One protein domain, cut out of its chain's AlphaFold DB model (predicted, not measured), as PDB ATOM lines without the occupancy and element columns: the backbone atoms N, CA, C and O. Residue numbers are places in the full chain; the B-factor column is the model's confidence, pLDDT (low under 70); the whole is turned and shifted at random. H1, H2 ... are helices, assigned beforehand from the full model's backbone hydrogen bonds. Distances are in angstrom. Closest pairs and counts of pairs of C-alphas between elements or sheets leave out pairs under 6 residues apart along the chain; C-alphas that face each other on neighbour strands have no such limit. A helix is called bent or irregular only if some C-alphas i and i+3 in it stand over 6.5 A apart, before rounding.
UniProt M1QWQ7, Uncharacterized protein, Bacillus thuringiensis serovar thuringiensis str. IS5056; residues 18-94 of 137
ATOM      1  N   MET A  18     -26.210 -13.233  50.099       53.75
ATOM      2  CA  MET A  18     -26.839 -14.365  49.421       53.75
ATOM      3  C   MET A  18     -27.777 -13.956  48.273       53.75
ATOM      4  O   MET A  18     -27.862 -14.652  47.260       53.75
ATOM      5  N   ASN A  19     -28.449 -12.809  48.402       56.19
ATOM      6  CA  ASN A  19     -29.382 -12.291  47.399       56.19
ATOM      7  C   ASN A  19     -28.660 -11.576  46.246       56.19
ATOM      8  O   ASN A  19     -29.145 -11.599  45.116       56.19
ATOM      9  N   TYR A  20     -27.486 -10.990  46.503       61.59
ATOM     10  CA  TYR A  20     -26.700 -10.285  45.488       61.59
ATOM     11  C   TYR A  20     -26.165 -11.237  44.408       61.59
ATOM     12  O   TYR A  20     -26.386 -11.017  43.219       61.59
ATOM     13  N   MET A  21     -25.536 -12.345  44.815       59.50
ATOM     14  CA  MET A  21     -24.980 -13.328  43.875       59.50
ATOM     15  C   MET A  21     -26.070 -14.013  43.044       59.50
ATOM     16  O   MET A  21     -25.890 -14.228  41.851       59.50
ATOM     17  N   ARG A  22     -27.231 -14.313  43.643       55.66
ATOM     18  CA  ARG A  22     -28.366 -14.923  42.932       55.66
ATOM     19  C   ARG A  22     -28.895 -14.015  41.819       55.66
ATOM     20  O   ARG A  22     -29.173 -14.497  40.725       55.66
ATOM     21  N   ARG A  23     -28.950 -12.705  42.069       60.88
ATOM     22  CA  ARG A  23     -29.411 -11.726  41.080       60.88
ATOM     23  C   ARG A  23     -28.441 -11.488  39.930       60.88
ATOM     24  O   ARG A  23     -28.905 -11.194  38.836       60.88
ATOM     25  N   GLN A  24     -27.129 -11.648  40.130       64.44
ATOM     26  CA  GLN A  24     -26.170 -11.577  39.017       64.44
ATOM     27  C   GLN A  24     -26.487 -12.626  37.943       64.44
ATOM     28  O   GLN A  24     -26.518 -12.303  36.759       64.44
ATOM     29  N   TYR A  25     -26.812 -13.854  38.354       59.47
ATOM     30  CA  TYR A  25     -27.194 -14.921  37.428       59.47
ATOM     31  C   TYR A  25     -28.563 -14.684  36.777       59.47
ATOM     32  O   TYR A  25     -28.721 -14.945  35.587       59.47
ATOM     33  N   GLU A  26     -29.524 -14.112  37.512       65.19
ATOM     34  CA  GLU A  26     -30.835 -13.733  36.961       65.19
ATOM     35  C   GLU A  26     -30.728 -12.623  35.901       65.19
ATOM     36  O   GLU A  26     -31.425 -12.687  34.890       65.19
ATOM     37  N   ILE A  27     -29.825 -11.648  36.080       67.19
ATOM     38  CA  ILE A  27     -29.520 -10.613  35.074       67.19
ATOM     39  C   ILE A  27     -28.878 -11.233  33.822       67.19
ATOM     40  O   ILE A  27     -29.165 -10.796  32.711       67.19
ATOM     41  N   MET A  28     -28.065 -12.282  33.981       65.88
ATOM     42  CA  MET A  28     -27.488 -13.050  32.868       65.88
ATOM     43  C   MET A  28     -28.473 -14.054  32.236       65.88
ATOM     44  O   MET A  28     -28.086 -14.815  31.354       65.88
ATOM     45  N   GLY A  29     -29.741 -14.075  32.669       65.06
ATOM     46  CA  GLY A  29     -30.788 -14.948  32.125       65.06
ATOM     47  C   GLY A  29     -30.771 -16.389  32.649       65.06
ATOM     48  O   GLY A  29     -31.628 -17.186  32.269       65.06
ATOM     49  N   TYR A  30     -29.854 -16.733  33.556       64.44
ATOM     50  CA  TYR A  30     -29.742 -18.071  34.132       64.44
ATOM     51  C   TYR A  30     -30.459 -18.146  35.483       64.44
ATOM     52  O   TYR A  30     -30.012 -17.594  36.490       64.44
ATOM     53  N   ARG A  31     -31.568 -18.893  35.541       56.91
ATOM     54  CA  ARG A  31     -32.272 -19.184  36.800       56.91
ATOM     55  C   ARG A  31     -31.633 -20.370  37.514       56.91
ATOM     56  O   ARG A  31     -32.177 -21.471  37.514       56.91
ATOM     57  N   LEU A  32     -30.470 -20.157  38.124       57.19
ATOM     58  CA  LEU A  32     -29.866 -21.192  38.961       57.19
ATOM     59  C   LEU A  32     -30.619 -21.309  40.302       57.19
ATOM     60  O   LEU A  32     -30.845 -20.296  40.973       57.19
ATOM     61  N   PRO A  33     -30.963 -22.534  40.755       54.88
ATOM     62  CA  PRO A  33     -31.588 -22.753  42.063       54.88
ATOM     63  C   PRO A  33     -30.662 -22.352  43.223       54.88
ATOM     64  O   PRO A  33     -31.122 -22.149  44.347       54.88
ATOM     65  N   ARG A  34     -29.356 -22.204  42.955       54.78
ATOM     66  CA  ARG A  34     -28.329 -21.807  43.918       54.78
ATOM     67  C   ARG A  34     -27.280 -20.929  43.237       54.78
ATOM     68  O   ARG A  34     -26.756 -21.298  42.192       54.78
ATOM     69  N   ALA A  35     -26.953 -19.790  43.844       58.78
ATOM     70  CA  ALA A  35     -25.882 -18.932  43.354       58.78
ATOM     71  C   ALA A  35     -24.529 -19.615  43.602       58.78
ATOM     72  O   ALA A  35     -24.100 -19.749  44.751       58.78
ATOM     73  N   VAL A  36     -23.870 -20.076  42.538       63.12
ATOM     74  CA  VAL A  36     -22.483 -20.540  42.630       63.12
ATOM     75  C   VAL A  36     -21.627 -19.304  42.871       63.12
ATOM     76  O   VAL A  36     -21.612 -18.376  42.066       63.12
ATOM     77  N   THR A  37     -20.967 -19.234  44.021       69.06
ATOM     78  CA  THR A  37     -20.105 -18.087  44.317       69.06
ATOM     79  C   THR A  37     -18.818 -18.195  43.502       69.06
ATOM     80  O   THR A  37     -18.270 -19.285  43.341       69.06
ATOM     81  N   TRP A  38     -18.279 -17.061  43.047       66.81
ATOM     82  CA  TRP A  38     -16.968 -17.004  42.383       66.81
ATOM     83  C   TRP A  38     -15.850 -17.656  43.207       66.81
ATOM     84  O   TRP A  38     -14.918 -18.229  42.657       66.81
ATOM     85  N   ARG A  39     -15.978 -17.632  44.541       70.25
ATOM     86  CA  ARG A  39     -15.072 -18.336  45.454       70.25
ATOM     87  C   ARG A  39     -15.164 -19.852  45.308       70.25
ATOM     88  O   ARG A  39     -14.126 -20.490  45.224       70.25
ATOM     89  N   ALA A  40     -16.368 -20.423  45.255       70.06
ATOM     90  CA  ALA A  40     -16.550 -21.858  45.039       70.06
ATOM     91  C   ALA A  40     -15.970 -22.302  43.689       70.06
ATOM     92  O   ALA A  40     -15.307 -23.330  43.616       70.06
ATOM     93  N   LEU A  41     -16.149 -21.480  42.652       77.19
ATOM     94  CA  LEU A  41     -15.593 -21.730  41.323       77.19
ATOM     95  C   LEU A  41     -14.056 -21.635  41.321       77.19
ATOM     96  O   LEU A  41     -13.383 -22.492  40.758       77.19
ATOM     97  N   GLY A  42     -13.489 -20.662  42.043       79.50
ATOM     98  CA  GLY A  42     -12.043 -20.554  42.259       79.50
ATOM     99  C   GLY A  42     -11.455 -21.725  43.056       79.50
ATOM    100  O   GLY A  42     -10.395 -22.233  42.699       79.50
ATOM    101  N   TYR A  43     -12.146 -22.204  44.098       78.50
ATOM    102  CA  TYR A  43     -11.732 -23.405  44.829       78.50
ATOM    103  C   TYR A  43     -11.798 -24.653  43.951       78.50
ATOM    104  O   TYR A  43     -10.894 -25.478  44.022       78.50
ATOM    105  N   PHE A  44     -12.822 -24.773  43.109       82.44
ATOM    106  CA  PHE A  44     -12.948 -25.877  42.163       82.44
ATOM    107  C   PHE A  44     -11.769 -25.914  41.191       82.44
ATOM    108  O   PHE A  44     -11.066 -26.919  41.132       82.44
ATOM    109  N   ALA A  45     -11.468 -24.783  40.549       82.25
ATOM    110  CA  ALA A  45     -10.329 -24.666  39.644       82.25
ATOM    111  C   ALA A  45      -8.986 -24.952  40.342       82.25
ATOM    112  O   ALA A  45      -8.124 -25.624  39.780       82.25
ATOM    113  N   ALA A  46      -8.800 -24.483  41.580       83.69
ATOM    114  CA  ALA A  46      -7.578 -24.738  42.342       83.69
ATOM    115  C   ALA A  46      -7.407 -26.222  42.711       83.69
ATOM    116  O   ALA A  46      -6.298 -26.752  42.643       83.69
ATOM    117  N   VAL A  47      -8.494 -26.899  43.094       85.00
ATOM    118  CA  VAL A  47      -8.470 -28.333  43.412       85.00
ATOM    119  C   VAL A  47      -8.219 -29.158  42.154       85.00
ATOM    120  O   VAL A  47      -7.368 -30.044  42.191       85.00
ATOM    121  N   GLU A  48      -8.884 -28.851  41.038       84.31
ATOM    122  CA  GLU A  48      -8.616 -29.511  39.755       84.31
ATOM    123  C   GLU A  48      -7.161 -29.327  39.319       84.31
ATOM    124  O   GLU A  48      -6.490 -30.310  39.008       84.31
ATOM    125  N   ALA A  49      -6.633 -28.100  39.374       84.12
ATOM    126  CA  ALA A  49      -5.234 -27.829  39.052       84.12
ATOM    127  C   ALA A  49      -4.271 -28.631  39.945       84.12
ATOM    128  O   ALA A  49      -3.287 -29.187  39.454       84.12
ATOM    129  N   GLY A  50      -4.578 -28.751  41.241       85.12
ATOM    130  CA  GLY A  50      -3.835 -29.600  42.168       85.12
ATOM    131  C   GLY A  50      -3.869 -31.074  41.761       85.12
ATOM    132  O   GLY A  50      -2.819 -31.701  41.653       85.12
ATOM    133  N   LEU A  51      -5.053 -31.626  41.485       83.12
ATOM    134  CA  LEU A  51      -5.228 -33.025  41.074       83.12
ATOM    135  C   LEU A  51      -4.513 -33.343  39.755       83.12
ATOM    136  O   LEU A  51      -3.933 -34.422  39.616       83.12
ATOM    137  N   VAL A  52      -4.518 -32.403  38.808       82.94
ATOM    138  CA  VAL A  52      -3.746 -32.495  37.563       82.94
ATOM    139  C   VAL A  52      -2.247 -32.496  37.862       82.94
ATOM    140  O   VAL A  52      -1.540 -33.376  37.379       82.94
ATOM    141  N   ALA A  53      -1.751 -31.580  38.697       84.31
ATOM    142  CA  ALA A  53      -0.339 -31.542  39.080       84.31
ATOM    143  C   ALA A  53       0.106 -32.830  39.801       84.31
ATOM    144  O   ALA A  53       1.171 -33.370  39.499       84.31
ATOM    145  N   PHE A  54      -0.737 -33.380  40.684       81.00
ATOM    146  CA  PHE A  54      -0.497 -34.663  41.353       81.00
ATOM    147  C   PHE A  54      -0.377 -35.834  40.374       81.00
ATOM    148  O   PHE A  54       0.398 -36.753  40.628       81.00
ATOM    149  N   ARG A  55      -1.062 -35.788  39.227       73.56
ATOM    150  CA  ARG A  55      -0.953 -36.818  38.182       73.56
ATOM    151  C   ARG A  55       0.399 -36.809  37.462       73.56
ATOM    152  O   ARG A  55       0.845 -37.855  36.994       73.56
ATOM    153  N   PHE A  56       1.062 -35.657  37.371       76.69
ATOM    154  CA  PHE A  56       2.376 -35.548  36.728       76.69
ATOM    155  C   PHE A  56       3.535 -35.986  37.632       76.69
ATOM    156  O   PHE A  56       4.635 -36.228  37.134       76.69
ATOM    157  N   LEU A  57       3.305 -36.131  38.941       80.19
ATOM    158  CA  LEU A  57       4.322 -36.618  39.868       80.19
ATOM    159  C   LEU A  57       4.591 -38.123  39.638       80.19
ATOM    160  O   LEU A  57       3.661 -38.931  39.733       80.19
ATOM    161  N   PRO A  58       5.856 -38.529  39.389       72.31
ATOM    162  CA  PRO A  58       6.218 -39.907  39.047       72.31
ATOM    163  C   PRO A  58       5.717 -40.985  40.029       72.31
ATOM    164  O   PRO A  58       5.183 -41.985  39.548       72.31
ATOM    165  N   PRO A  59       5.782 -40.812  41.370       77.31
ATOM    166  CA  PRO A  59       5.294 -41.842  42.291       77.31
ATOM    167  C   PRO A  59       3.772 -42.029  42.235       77.31
ATOM    168  O   PRO A  59       3.283 -43.142  42.397       77.31
ATOM    169  N   PHE A  60       3.007 -40.968  41.970       71.12
ATOM    170  CA  PHE A  60       1.548 -41.057  41.878       71.12
ATOM    171  C   PHE A  60       1.098 -41.630  40.536       71.12
ATOM    172  O   PHE A  60       0.151 -42.415  40.494       71.12
ATOM    173  N   LYS A  61       1.810 -41.302  39.451       69.44
ATOM    174  CA  LYS A  61       1.529 -41.819  38.108       69.44
ATOM    175  C   LYS A  61       1.657 -43.342  38.031       69.44
ATOM    176  O   LYS A  61       0.830 -43.975  37.390       69.44
ATOM    177  N   TRP A  62       2.661 -43.930  38.680       73.12
ATOM    178  CA  TRP A  62       2.883 -45.381  38.623       73.12
ATOM    179  C   TRP A  62       1.911 -46.187  39.480       73.12
ATOM    180  O   TRP A  62       1.589 -47.314  39.128       73.12
ATOM    181  N   ILE A  63       1.443 -45.621  40.593       72.69
ATOM    182  CA  ILE A  63       0.574 -46.336  41.537       72.69
ATOM    183  C   ILE A  63      -0.904 -46.143  41.183       72.69
ATOM    184  O   ILE A  63      -1.698 -47.071  41.302       72.69
ATOM    185  N   PHE A  64      -1.282 -44.938  40.754       70.88
ATOM    186  CA  PHE A  64      -2.681 -44.557  40.571       70.88
ATOM    187  C   PHE A  64      -3.031 -44.174  39.132       70.88
ATOM    188  O   PHE A  64      -4.192 -43.881  38.874       70.88
ATOM    189  N   GLY A  65      -2.076 -44.178  38.195       70.69
ATOM    190  CA  GLY A  65      -2.307 -43.773  36.803       70.69
ATOM    191  C   GLY A  65      -3.424 -44.564  36.125       70.69
ATOM    192  O   GLY A  65      -4.396 -43.963  35.676       70.69
ATOM    193  N   ASP A  66      -3.335 -45.896  36.151       74.69
ATOM    194  CA  ASP A  66      -4.324 -46.777  35.510       74.69
ATOM    195  C   ASP A  66      -5.713 -46.658  36.155       74.69
ATOM    196  O   ASP A  66      -6.738 -46.650  35.471       74.69
ATOM    197  N   VAL A  67      -5.758 -46.477  37.480       73.06
ATOM    198  CA  VAL A  67      -7.008 -46.257  38.218       73.06
ATOM    199  C   VAL A  67      -7.621 -44.911  37.828       73.06
ATOM    200  O   VAL A  67      -8.813 -44.839  37.546       73.06
ATOM    201  N   ILE A  68      -6.823 -43.841  37.758       73.12
ATOM    202  CA  ILE A  68      -7.291 -42.496  37.394       73.12
ATOM    203  C   ILE A  68      -7.835 -42.463  35.962       73.12
ATOM    204  O   ILE A  68      -8.830 -41.782  35.728       73.12
ATOM    205  N   ASP A  69      -7.238 -43.194  35.022       73.50
ATOM    206  CA  ASP A  69      -7.739 -43.259  33.645       73.50
ATOM    207  C   ASP A  69      -9.058 -44.039  33.534       73.50
ATOM    208  O   ASP A  69      -9.953 -43.638  32.786       73.50
ATOM    209  N   GLN A  70      -9.248 -45.081  34.350       77.38
ATOM    210  CA  GLN A  70     -10.499 -45.842  34.385       77.38
ATOM    211  C   GLN A  70     -11.650 -45.083  35.073       77.38
ATOM    212  O   GLN A  70     -12.803 -45.193  34.651       77.38
ATOM    213  N   VAL A  71     -11.359 -44.286  36.108       78.94
ATOM    214  CA  VAL A  71     -12.349 -43.467  36.843       78.94
ATOM    215  C   VAL A  71     -12.133 -41.961  36.673       78.94
ATOM    216  O   VAL A  71     -12.394 -41.175  37.589       78.94
ATOM    217  N   TRP A  72     -11.724 -41.530  35.477       76.50
ATOM    218  CA  TRP A  72     -11.386 -40.131  35.187       76.50
ATOM    219  C   TRP A  72     -12.510 -39.156  35.571       76.50
ATOM    220  O   TRP A  72     -12.264 -38.117  36.180       76.50
ATOM    221  N   LEU A  73     -13.766 -39.526  35.295       75.75
ATOM    222  CA  LEU A  73     -14.932 -38.682  35.550       75.75
ATOM    223  C   LEU A  73     -15.214 -38.522  37.052       75.75
ATOM    224  O   LEU A  73     -15.618 -37.452  37.507       75.75
ATOM    225  N   MET A  74     -14.963 -39.564  37.853       76.50
ATOM    226  CA  MET A  74     -15.048 -39.445  39.311       76.50
ATOM    227  C   MET A  74     -13.873 -38.643  39.867       76.50
ATOM    228  O   MET A  74     -14.065 -37.836  40.776       76.50
ATOM    229  N   TYR A  75     -12.679 -38.828  39.305       76.38
ATOM    230  CA  TYR A  75     -11.469 -38.164  39.771       76.38
ATOM    231  C   TYR A  75     -11.493 -36.651  39.516       76.38
ATOM    232  O   TYR A  75     -11.204 -35.877  40.424       76.38
ATOM    233  N   TYR A  76     -11.902 -36.224  38.320       76.31
ATOM    234  CA  TYR A  76     -11.978 -34.806  37.947       76.31
ATOM    235  C   TYR A  76     -13.344 -34.164  38.209       76.31
ATOM    236  O   TYR A  76     -13.438 -32.950  38.265       76.31
ATOM    237  N   GLY A  77     -14.405 -34.945  38.404       77.69
ATOM    238  CA  GLY A  77     -15.729 -34.412  38.725       77.69
ATOM    239  C   GLY A  77     -16.050 -34.532  40.209       77.69
ATOM    240  O   GLY A  77     -16.147 -33.541  40.930       77.69
ATOM    241  N   VAL A  78     -16.225 -35.768  40.677       80.25
ATOM    242  CA  VAL A  78     -16.807 -36.067  41.997       80.25
ATOM    243  C   VAL A  78     -15.901 -35.620  43.143       80.25
ATOM    244  O   VAL A  78     -16.389 -35.003  44.089       80.25
ATOM    245  N   ILE A  79     -14.596 -35.888  43.063       80.81
ATOM    246  CA  ILE A  79     -13.627 -35.523  44.109       80.81
ATOM    247  C   ILE A  79     -13.531 -33.999  44.300       80.81
ATOM    248  O   ILE A  79     -13.715 -33.542  45.433       80.81
ATOM    249  N   PRO A  80     -13.291 -33.183  43.255       80.56
ATOM    250  CA  PRO A  80     -13.245 -31.734  43.418       80.56
ATOM    251  C   PRO A  80     -14.594 -31.153  43.841       80.56
ATOM    252  O   PRO A  80     -14.615 -30.274  44.703       80.56
ATOM    253  N   LEU A  81     -15.724 -31.683  43.356       79.81
ATOM    254  CA  LEU A  81     -17.051 -31.296  43.853       79.81
ATOM    255  C   LEU A  81     -17.202 -31.560  45.356       79.81
ATOM    256  O   LEU A  81     -17.664 -30.676  46.078       79.81
ATOM    257  N   PHE A  82     -16.780 -32.727  45.849       77.00
ATOM    258  CA  PHE A  82     -16.820 -33.057  47.278       77.00
ATOM    259  C   PHE A  82     -15.877 -32.183  48.115       77.00
ATOM    260  O   PHE A  82     -16.252 -31.734  49.199       77.00
ATOM    261  N   LEU A  83     -14.669 -31.907  47.620       74.81
ATOM    262  CA  LEU A  83     -13.687 -31.065  48.309       74.81
ATOM    263  C   LEU A  83     -14.147 -29.609  48.395       74.81
ATOM    264  O   LEU A  83     -14.069 -29.000  49.464       74.81
ATOM    265  N   VAL A  84     -14.681 -29.063  47.302       76.62
ATOM    266  CA  VAL A  84     -15.265 -27.715  47.270       76.62
ATOM    267  C   VAL A  84     -16.507 -27.652  48.146       76.62
ATOM    268  O   VAL A  84     -16.682 -26.684  48.884       76.62
ATOM    269  N   TRP A  85     -17.331 -28.700  48.135       71.56
ATOM    270  CA  TRP A  85     -18.476 -28.818  49.029       71.56
ATOM    271  C   TRP A  85     -18.061 -28.812  50.509       71.56
ATOM    272  O   TRP A  85     -18.711 -28.158  51.321       71.56
ATOM    273  N   GLY A  86     -16.947 -29.466  50.850       66.50
ATOM    274  CA  GLY A  86     -16.346 -29.417  52.185       66.50
ATOM    275  C   GLY A  86     -15.723 -28.058  52.541       66.50
ATOM    276  O   GLY A  86     -15.722 -27.637  53.701       66.50
ATOM    277  N   ALA A  87     -15.183 -27.349  51.550       63.75
ATOM    278  CA  ALA A  87     -14.575 -26.030  51.722       63.75
ATOM    279  C   ALA A  87     -15.615 -24.917  51.870       63.75
ATOM    280  O   ALA A  87     -15.325 -23.880  52.480       63.75
ATOM    281  N   ASP A  88     -16.819 -25.132  51.344       62.31
ATOM    282  CA  ASP A  88     -17.876 -24.137  51.335       62.31
ATOM    283  C   ASP A  88     -18.394 -23.868  52.759       62.31
ATOM    284  O   ASP A  88     -19.150 -24.639  53.352       62.31
ATOM    285  N   LYS A  89     -17.996 -22.714  53.313       54.62
ATOM    286  CA  LYS A  89     -18.417 -22.198  54.633       54.62
ATOM    287  C   LYS A  89     -19.929 -21.990  54.750       54.62
ATOM    288  O   LYS A  89     -20.429 -21.735  55.843       54.62
ATOM    289  N   TYR A  90     -20.640 -22.057  53.628       51.00
ATOM    290  CA  TYR A  90     -22.038 -21.682  53.520       51.00
ATOM    291  C   TYR A  90     -23.019 -22.712  54.098       51.00
ATOM    292  O   TYR A  90     -24.163 -22.357  54.364       51.00
ATOM    293  N   LYS A  91     -22.619 -23.980  54.293       51.22
ATOM    294  CA  LYS A  91     -23.517 -25.019  54.846       51.22
ATOM    295  C   LYS A  91     -23.336 -25.306  56.341       51.22
ATOM    296  O   LYS A  91     -24.195 -25.952  56.924       51.22
ATOM    297  N   THR A  92     -22.258 -24.836  56.960       48.56
ATOM    298  CA  THR A  92     -21.875 -25.194  58.335       48.56
ATOM    299  C   THR A  92     -21.793 -23.970  59.246       48.56
ATOM    300  O   THR A  92     -20.764 -23.745  59.876       48.56
ATOM    301  N   ASP A  93     -22.844 -23.143  59.290       46.66
ATOM    302  CA  ASP A  93     -22.968 -22.014  60.239       46.66
ATOM    303  C   ASP A  93     -21.687 -21.156  60.370       46.66
ATOM    304  O   ASP A  93     -21.224 -20.812  61.459       46.66
ATOM    305  N   GLY A  94     -21.030 -20.860  59.241       53.28
ATOM    306  CA  GLY A  94     -19.805 -20.051  59.206       53.28
ATOM    307  C   GLY A  94     -18.506 -20.759  59.631       53.28
ATOM    308  O   GLY A  94     -17.434 -20.154  59.553       53.28
TER     309      GLY A  94
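What this domain is: This is residues 18 to 94 of the 137 residues of an uncharacterized protein of Bacillus thuringiensis serovar thuringiensis str. IS5056 (UniProt M1QWQ7). H4 crosses the long helix H2 after a turn through H3 at one end of H2, while H1 is set off beyond the other end, apart from these three. The printed part has 77 residues with four named helices, H1 to H4 in order, and no named strand: all helix. It is loose, with a radius of gyration of the C-alphas of 16.0 A, spanning 47 by 29 by 16 A.

How they stand to each other: Start at H1, residues 18 to 27, which touches no helix. H2, residues 38 to 56, and H3, residues 58 to 70, only just touch, with 3 pairs of C-alphas within 8 A, only at the corner; the closest are Arg 55 and Lys 61, 5.6 A. H4, residues 72 to 87, touches H2, closest at C-alphas Val 47 and Pro 80, 5.9 A, at a steep tilt of 46 degrees, opposite ways. Every O i to N i+4 pair is within hydrogen-bond range in H2, against 4 of 6 in H1, 6 of 9 in H3 and 10 of 12 in H4.

Where its parts are: Find C-alpha 18 at (-26.839, -14.365, 49.421), where H1 begins its 15.1 A. H2 runs 27.4 A from C-alpha 38 at (-16.968, -17.004, 42.383). H3, 18.3 A, is irregular: C-alphas 63 and 66 are 7.8 A apart. H4 runs 22.0 A to C-alpha 87 at (-14.575, -26.030, 51.722).

The domain as a whole: The printed part has no cut and no long link. Look for pLDDT under 70 at residues 18 to 38, 61 and 86 to 94.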